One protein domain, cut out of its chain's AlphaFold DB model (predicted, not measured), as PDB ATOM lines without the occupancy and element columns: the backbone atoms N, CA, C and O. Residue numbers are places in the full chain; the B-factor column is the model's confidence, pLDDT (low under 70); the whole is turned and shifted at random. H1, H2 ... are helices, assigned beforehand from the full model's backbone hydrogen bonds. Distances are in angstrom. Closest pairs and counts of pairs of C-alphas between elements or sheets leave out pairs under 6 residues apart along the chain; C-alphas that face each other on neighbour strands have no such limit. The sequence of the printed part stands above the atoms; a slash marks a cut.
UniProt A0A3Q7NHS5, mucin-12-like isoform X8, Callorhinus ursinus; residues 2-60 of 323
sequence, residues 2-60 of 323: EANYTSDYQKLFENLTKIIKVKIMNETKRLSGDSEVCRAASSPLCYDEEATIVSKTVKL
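Overview. This is residues 2 to 60 of the 323 residues of the protein "mucin-12-like isoform X8" of Callorhinus ursinus (UniProt A0A3Q7NHS5). One long helix, H1, makes most of the length of a thin rod; beyond its last residue the printed part makes a small turn with the very short helix H2, and residues 41 to 60 then fold back alongside H1 with no named element. At the other end of the rod, residues 2 to 8 stick out ahead of H1. The printed part has 59 residues, with two named helices in the order H1, H2 and no named strand; by its named elements it is all helix, though these hold 27 of the 59 residues. It is extended, with a radius of gyration of the C-alphas of 16.3 A and spans of 51 by 19 by 18 A.

Along the chain. H1 is residues 9 to 31 and measures 32.6 A from C-alpha 9 at (191.485, 406.953, 239.645) to C-alpha 31 at (167.783, 385.401, 245.741). H2 is residues 37 to 40, four residues, and ends with C-alpha 40 at (164.370, 373.668, 255.587).

Arrangement. H1 and H2 are apart, with no C-alpha of the one within 8 A of the other. A tight link of 5 residues joins them. In H1 every O i to N i+4 pair is within hydrogen-bond range. H2 is too short for such a pair, and its one O i to N i+3 pair is within range.

Size, cuts and confidence. The two C-alphas farthest apart are those of Thr 6 and Ala 40, at 51.3 A, while the first and last printed C-alphas, of Glu 2 and Leu 60, are 14.5 A apart. Residues 2 to 8 stand free. The printed part has no cut. The mean pLDDT of the printed part is 70.4, and it is under 70 at residues 2 to 8, 31 to 45, 49 and 56 to 60.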
ATOM      1  N   GLU A   2     192.133 401.441 228.745       29.39
ATOM      2  CA  GLU A   2     193.339 402.193 229.108       29.39
ATOM      3  C   GLU A   2     192.871 403.483 229.778       29.39
ATOM      4  O   GLU A   2     192.491 404.443 229.114       29.39
ATOM      5  N   ALA A   3     192.779 403.467 231.105       38.16
ATOM      6  CA  ALA A   3     192.536 404.684 231.861       38.16
ATOM      7  C   ALA A   3     193.888 405.332 232.166       38.16
ATOM      8  O   ALA A   3     194.804 404.668 232.652       38.16
ATOM      9  N   ASN A   4     194.008 406.628 231.881       45.94
ATOM     10  CA  ASN A   4     195.116 407.438 232.374       45.94
ATOM     11  C   ASN A   4     195.092 407.363 233.910       45.94
ATOM     12  O   ASN A   4     194.082 407.710 234.521       45.94
ATOM     13  N   TYR A   5     196.171 406.875 234.522       58.50
ATOM     14  CA  TYR A   5     196.297 406.813 235.977       58.50
ATOM     15  C   TYR A   5     196.585 408.225 236.514       58.50
ATOM     16  O   TYR A   5     197.738 408.613 236.686       58.50
ATOM     17  N   THR A   6     195.521 409.002 236.714       62.44
ATOM     18  CA  THR A   6     195.478 410.262 237.477       62.44
ATOM     19  C   THR A   6     195.169 409.976 238.942       62.44
ATOM     20  O   THR A   6     194.550 408.955 239.236       62.44
ATOM     21  N   SER A   7     195.487 410.878 239.881       61.16
ATOM     22  CA  SER A   7     195.106 410.720 241.302       61.16
ATOM     23  C   SER A   7     193.605 410.456 241.516       61.16
ATOM     24  O   SER A   7     193.199 409.821 242.489       61.16
ATOM     25  N   ASP A   8     192.764 410.910 240.583       64.19
ATOM     26  CA  ASP A   8     191.316 410.696 240.601       64.19
ATOM     27  C   ASP A   8     190.888 409.247 240.312       64.19
ATOM     28  O   ASP A   8     189.730 408.899 240.565       64.19
ATOM     29  N   TYR A   9     191.798 408.368 239.869       73.00
ATOM     30  CA  TYR A   9     191.485 406.953 239.645       73.00
ATOM     31  C   TYR A   9     190.974 406.280 240.927       73.00
ATOM     32  O   TYR A   9     190.021 405.505 240.871       73.00
ATOM     33  N   GLN A  10     191.541 406.616 242.092       73.06
ATOM     34  CA  GLN A  10     191.118 406.037 243.372       73.06
ATOM     35  C   GLN A  10     189.654 406.373 243.672       73.06
ATOM     36  O   GLN A  10     188.876 405.487 244.020       73.06
ATOM     37  N   LYS A  11     189.247 407.626 243.438       78.62
ATOM     38  CA  LYS A  11     187.859 408.077 243.633       78.62
ATOM     39  C   LYS A  11     186.898 407.392 242.663       78.62
ATOM     40  O   LYS A  11     185.801 406.996 243.060       78.62
ATOM     41  N   LEU A  12     187.300 407.240 241.399       82.31
ATOM     42  CA  LEU A  12     186.504 406.535 240.390       82.31
ATOM     43  C   LEU A  12     186.295 405.067 240.775       82.31
ATOM     44  O   LEU A  12     185.165 404.580 240.725       82.31
ATOM     45  N   PHE A  13     187.352 404.384 241.218       81.56
ATOM     46  CA  PHE A  13     187.261 403.001 241.681       81.56
ATOM     47  C   PHE A  13     186.429 402.861 242.954       81.56
ATOM     48  O   PHE A  13     185.632 401.931 243.043       81.56
ATOM     49  N   GLU A  14     186.545 403.776 243.917       82.88
ATOM     50  CA  GLU A  14     185.679 403.769 245.099       82.88
ATOM     51  C   GLU A  14     184.201 403.926 244.725       82.88
ATOM     52  O   GLU A  14     183.346 403.224 245.273       82.88
ATOM     53  N   ASN A  15     183.888 404.818 243.782       87.31
ATOM     54  CA  ASN A  15     182.521 405.006 243.302       87.31
ATOM     55  C   ASN A  15     182.007 403.743 242.590       87.31
ATOM     56  O   ASN A  15     180.937 403.232 242.916       87.31
ATOM     57  N   LEU A  16     182.819 403.164 241.702       87.56
ATOM     58  CA  LEU A  16     182.486 401.915 241.016       87.56
ATOM     59  C   LEU A  16     182.264 400.763 242.008       87.56
ATOM     60  O   LEU A  16     181.298 400.014 241.890       87.56
ATOM     61  N   THR A  17     183.117 400.659 243.026       87.38
ATOM     62  CA  THR A  17     183.027 399.647 244.086       87.38
ATOM     63  C   THR A  17     181.728 399.788 244.876       87.38
ATOM     64  O   THR A  17     181.073 398.786 245.162       87.38
ATOM     65  N   LYS A  18     181.308 401.022 245.188       87.94
ATOM     66  CA  LYS A  18     180.005 401.293 245.821       87.94
ATOM     67  C   LYS A  18     178.852 400.836 244.929       87.94
ATOM     68  O   LYS A  18     177.962 400.144 245.417       87.94
ATOM     69  N   ILE A  19     178.890 401.164 243.637       89.12
ATOM     70  CA  ILE A  19     177.857 400.763 242.669       89.12
ATOM     71  C   ILE A  19     177.769 399.234 242.575       89.12
ATOM     72  O   ILE A  19     176.677 398.674 242.657       89.12
ATOM     73  N   ILE A  20     178.910 398.553 242.454       88.88
ATOM     74  CA  ILE A  20     178.977 397.089 242.389       88.88
ATOM     75  C   ILE A  20     178.446 396.472 243.682       88.88
ATOM     76  O   ILE A  20     177.623 395.563 243.612       88.88
ATOM     77  N   LYS A  21     178.845 396.986 244.852       87.81
ATOM     78  CA  LYS A  21     178.346 396.497 246.144       87.81
ATOM     79  C   LYS A  21     176.823 396.599 246.228       87.81
ATOM     80  O   LYS A  21     176.176 395.616 246.571       87.81
ATOM     81  N   VAL A  22     176.255 397.752 245.875       88.56
ATOM     82  CA  VAL A  22     174.797 397.958 245.872       88.56
ATOM     83  C   VAL A  22     174.115 397.002 244.899       88.56
ATOM     84  O   VAL A  22     173.095 396.410 245.240       88.56
ATOM     85  N   LYS A  23     174.685 396.812 243.705       89.50
ATOM     86  CA  LYS A  23     174.118 395.905 242.707       89.50
ATOM     87  C   LYS A  23     174.130 394.453 243.182       89.50
ATOM     88  O   LYS A  23     173.110 393.789 243.058       89.50
ATOM     89  N   ILE A  24     175.242 393.990 243.758       85.88
ATOM     90  CA  ILE A  24     175.343 392.639 244.321       85.88
ATOM     91  C   ILE A  24     174.320 392.475 245.442       85.88
ATOM     92  O   ILE A  24     173.525 391.551 245.378       85.88
ATOM     93  N   MET A  25     174.261 393.401 246.405       83.56
ATOM     94  CA  MET A  25     173.283 393.325 247.499       83.56
ATOM     95  C   MET A  25     171.837 393.298 246.987       83.56
ATOM     96  O   MET A  25     171.021 392.536 247.496       83.56
ATOM     97  N   ASN A  26     171.512 394.088 245.960       87.62
ATOM     98  CA  ASN A  26     170.169 394.115 245.387       87.62
ATOM     99  C   ASN A  26     169.800 392.799 244.685       87.62
ATOM    100  O   ASN A  26     168.684 392.322 244.851       87.62
ATOM    101  N   GLU A  27     170.718 392.198 243.923       83.81
ATOM    102  CA  GLU A  27     170.470 390.892 243.295       83.81
ATOM    103  C   GLU A  27     170.428 389.766 244.335       83.81
ATOM    104  O   GLU A  27     169.538 388.917 244.292       83.81
ATOM    105  N   THR A  28     171.320 389.791 245.328       80.00
ATOM    106  CA  THR A  28     171.338 388.821 246.431       80.00
ATOM    107  C   THR A  28     170.046 388.870 247.242       80.00
ATOM    108  O   THR A  28     169.498 387.823 247.564       80.00
ATOM    109  N   LYS A  29     169.483 390.060 247.484       77.06
ATOM    110  CA  LYS A  29     168.177 390.229 248.143       77.06
ATOM    111  C   LYS A  29     167.018 389.593 247.367       77.06
ATOM    112  O   LYS A  29     166.024 389.181 247.953       77.06
ATOM    113  N   ARG A  30     167.111 389.512 246.039       71.81
ATOM    114  CA  ARG A  30     166.097 388.820 245.221       71.81
ATOM    115  C   ARG A  30     166.240 387.301 245.283       71.81
ATOM    116  O   ARG A  30     165.284 386.598 244.976       71.81
ATOM    117  N   LEU A  31     167.428 386.815 245.646       68.06
ATOM    118  CA  LEU A  31     167.783 385.401 245.741       68.06
ATOM    119  C   LEU A  31     167.708 384.860 247.172       68.06
ATOM    120  O   LEU A  31     167.667 383.643 247.344       68.06
ATOM    121  N   SER A  32     167.686 385.727 248.191       62.59
ATOM    122  CA  SER A  32     167.448 385.325 249.572       62.59
ATOM    123  C   SER A  32     166.022 384.790 249.677       62.59
ATOM    124  O   SER A  32     165.059 385.552 249.775       62.59
ATOM    125  N   GLY A  33     165.884 383.467 249.596       57.88
ATOM    126  CA  GLY A  33     164.661 382.795 250.006       57.88
ATOM    127  C   GLY A  33     164.379 383.130 251.466       57.88
ATOM    128  O   GLY A  33     165.316 383.329 252.242       57.88
ATOM    129  N   ASP A  34     163.097 383.206 251.826       58.09
ATOM    130  CA  ASP A  34     162.661 383.413 253.206       58.09
ATOM    131  C   ASP A  34     163.503 382.564 254.172       58.09
ATOM    132  O   ASP A  34     163.811 381.404 253.885       58.09
ATOM    133  N   SER A  35     163.873 383.146 255.316       60.81
ATOM    134  CA  SER A  35     164.767 382.572 256.344       60.81
ATOM    135  C   SER A  35     164.451 381.107 256.709       60.81
ATOM    136  O   SER A  35     165.333 380.335 257.090       60.81
ATOM    137  N   GLU A  36     163.193 380.700 256.540       59.28
ATOM    138  CA  GLU A  36     162.689 379.348 256.778       59.28
ATOM    139  C   GLU A  36     163.086 378.351 255.668       59.28
ATOM    140  O   GLU A  36     163.446 377.213 255.965       59.28
ATOM    141  N   VAL A  37     163.115 378.767 254.395       60.62
ATOM    142  CA  VAL A  37     163.463 377.926 253.231       60.62
ATOM    143  C   VAL A  37     164.956 377.599 253.208       60.62
ATOM    144  O   VAL A  37     165.327 376.473 252.890       60.62
ATOM    145  N   CYS A  38     165.817 378.527 253.628       64.44
ATOM    146  CA  CYS A  38     167.250 378.251 253.801       64.44
ATOM    147  C   CYS A  38     167.555 377.318 254.982       64.44
ATOM    148  O   CYS A  38     168.608 376.686 255.015       64.44
ATOM    149  N   ARG A  39     166.635 377.214 255.949       63.25
ATOM    150  CA  ARG A  39     166.746 376.295 257.088       63.25
ATOM    151  C   ARG A  39     166.146 374.918 256.783       63.25
ATOM    152  O   ARG A  39     166.584 373.931 257.366       63.25
ATOM    153  N   ALA A  40     165.157 374.862 255.887       61.62
ATOM    154  CA  ALA A  40     164.370 373.668 255.587       61.62
ATOM    155  C   ALA A  40     164.726 372.963 254.263       61.62
ATOM    156  O   ALA A  40     164.372 371.796 254.102       61.62
ATOM    157  N   ALA A  41     165.404 373.620 253.314       56.56
ATOM    158  CA  ALA A  41     165.648 373.063 251.985       56.56
ATOM    159  C   ALA A  41     167.127 372.756 251.718       56.56
ATOM    160  O   ALA A  41     168.024 373.549 251.987       56.56
ATOM    161  N   SER A  42     167.337 371.610 251.077       57.38
ATOM    162  CA  SER A  42     168.542 371.100 250.414       57.38
ATOM    163  C   SER A  42     169.020 371.968 249.231       57.38
ATOM    164  O   SER A  42     169.476 371.454 248.207       57.38
ATOM    165  N   SER A  43     168.911 373.289 249.353       58.00
ATOM    166  CA  SER A  43     169.433 374.258 248.396       58.00
ATOM    167  C   SER A  43     170.922 374.474 248.683       58.00
ATOM    168  O   SER A  43     171.273 374.879 249.790       58.00
ATOM    169  N   PRO A  44     171.830 374.228 247.723       61.50
ATOM    170  CA  PRO A  44     173.269 374.213 247.991       61.50
ATOM    171  C   PRO A  44     173.888 375.592 248.291       61.50
ATOM    172  O   PRO A  44     175.056 375.649 248.667       61.50
ATOM    173  N   LEU A  45     173.157 376.702 248.113       64.44
ATOM    174  CA  LEU A  45     173.689 378.066 248.223       64.44
ATOM    175  C   LEU A  45     172.655 379.016 248.854       64.44
ATOM    176  O   LEU A  45     171.726 379.460 248.183       64.44
ATOM    177  N   CYS A  46     172.839 379.335 250.137       72.31
ATOM    178  CA  CYS A  46     172.112 380.382 250.855       72.31
ATOM    179  C   CYS A  46     173.007 381.611 251.009       72.31
ATOM    180  O   CYS A  46     174.175 381.484 251.377       72.31
ATOM    181  N   TYR A  47     172.459 382.791 250.723       72.06
ATOM    182  CA  TYR A  47     173.198 384.049 250.746       72.06
ATOM    183  C   TYR A  47     172.634 384.989 251.804       72.06
ATOM    184  O   TYR A  47     171.421 385.094 251.971       72.06
ATOM    185  N   ASP A  48     173.536 385.688 252.481       72.69
ATOM    186  CA  ASP A  48     173.227 386.745 253.437       72.69
ATOM    187  C   ASP A  48     173.301 388.107 252.721       72.69
ATOM    188  O   ASP A  48     174.241 388.384 251.964       72.69
ATOM    189  N   GLU A  49     172.282 388.940 252.933       68.38
ATOM    190  CA  GLU A  49     172.146 390.260 252.318       68.38
ATOM    191  C   GLU A  49     173.233 391.252 252.767       68.38
ATOM    192  O   GLU A  49     173.667 392.085 251.964       68.38
ATOM    193  N   GLU A  50     173.741 391.142 253.998       70.62
ATOM    194  CA  GLU A  50     174.713 392.087 254.567       70.62
ATOM    195  C   GLU A  50     176.162 391.585 254.510       70.62
ATOM    196  O   GLU A  50     177.105 392.383 254.569       70.62
ATOM    197  N   ALA A  51     176.371 390.282 254.308       73.19
ATOM    198  CA  ALA A  51     177.698 389.666 254.348       73.19
ATOM    199  C   ALA A  51     178.603 390.002 253.143       73.19
ATOM    200  O   ALA A  51     179.770 389.602 253.103       73.19
ATOM    201  N   THR A  52     178.108 390.740 252.142       77.50
ATOM    202  CA  THR A  52     178.900 391.061 250.947       77.50
ATOM    203  C   THR A  52     179.966 392.119 251.256       77.50
ATOM    204  O   THR A  52     179.695 393.325 251.352       77.50
ATOM    205  N   ILE A  53     181.220 391.679 251.348       76.38
ATOM    206  CA  ILE A  53     182.381 392.549 251.534       76.38
ATOM    207  C   ILE A  53     183.047 392.776 250.178       76.38
ATOM    208  O   ILE A  53     183.638 391.870 249.599       76.38
ATOM    209  N   VAL A  54     182.993 394.014 249.691       77.69
ATOM    210  CA  VAL A  54     183.800 394.448 248.547       77.69
ATOM    211  C   VAL A  54     184.937 395.310 249.082       77.69
ATOM    212  O   VAL A  54     184.695 396.308 249.770       77.69
ATOM    213  N   SER A  55     186.180 394.910 248.817       72.75
ATOM    214  CA  SER A  55     187.361 395.664 249.235       72.75
ATOM    215  C   SER A  55     187.334 397.064 248.620       72.75
ATOM    216  O   SER A  55     187.328 397.217 247.405       72.75
ATOM    217  N   LYS A  56     187.319 398.091 249.475       66.75
ATOM    218  CA  LYS A  56     187.325 399.505 249.063       66.75
ATOM    219  C   LYS A  56     188.682 399.940 248.508       66.75
ATOM    220  O   LYS A  56     188.764 400.874 247.723       66.75
ATOM    221  N   THR A  57     189.745 399.268 248.940       59.97
ATOM    222  CA  THR A  57     191.122 399.607 248.600       59.97
ATOM    223  C   THR A  57     191.556 398.828 247.367       59.97
ATOM    224  O   THR A  57     191.626 397.599 247.393       59.97
ATOM    225  N   VAL A  58     191.882 399.545 246.292       63.06
ATOM    226  CA  VAL A  58     192.486 398.951 245.098       63.06
ATOM    227  C   VAL A  58     193.933 398.602 245.423       63.06
ATOM    228  O   VAL A  58     194.813 399.459 245.389       63.06
ATOM    229  N   LYS A  59     194.192 397.332 245.737       57.00
ATOM    230  CA  LYS A  59     195.537 396.777 245.602       57.00
ATOM    231  C   LYS A  59     195.721 396.468 244.123       57.00
ATOM    232  O   LYS A  59     195.121 395.518 243.624       57.00
ATOM    233  N   LEU A  60     196.481 397.294 243.405       63.31
ATOM    234  CA  LEU A  60     196.936 396.886 242.080       63.31
ATOM    235  C   LEU A  60     197.702 395.568 242.254       63.31
ATOM    236  O   LEU A  60     198.452 395.410 243.214       63.31
TER     237      LEU A  60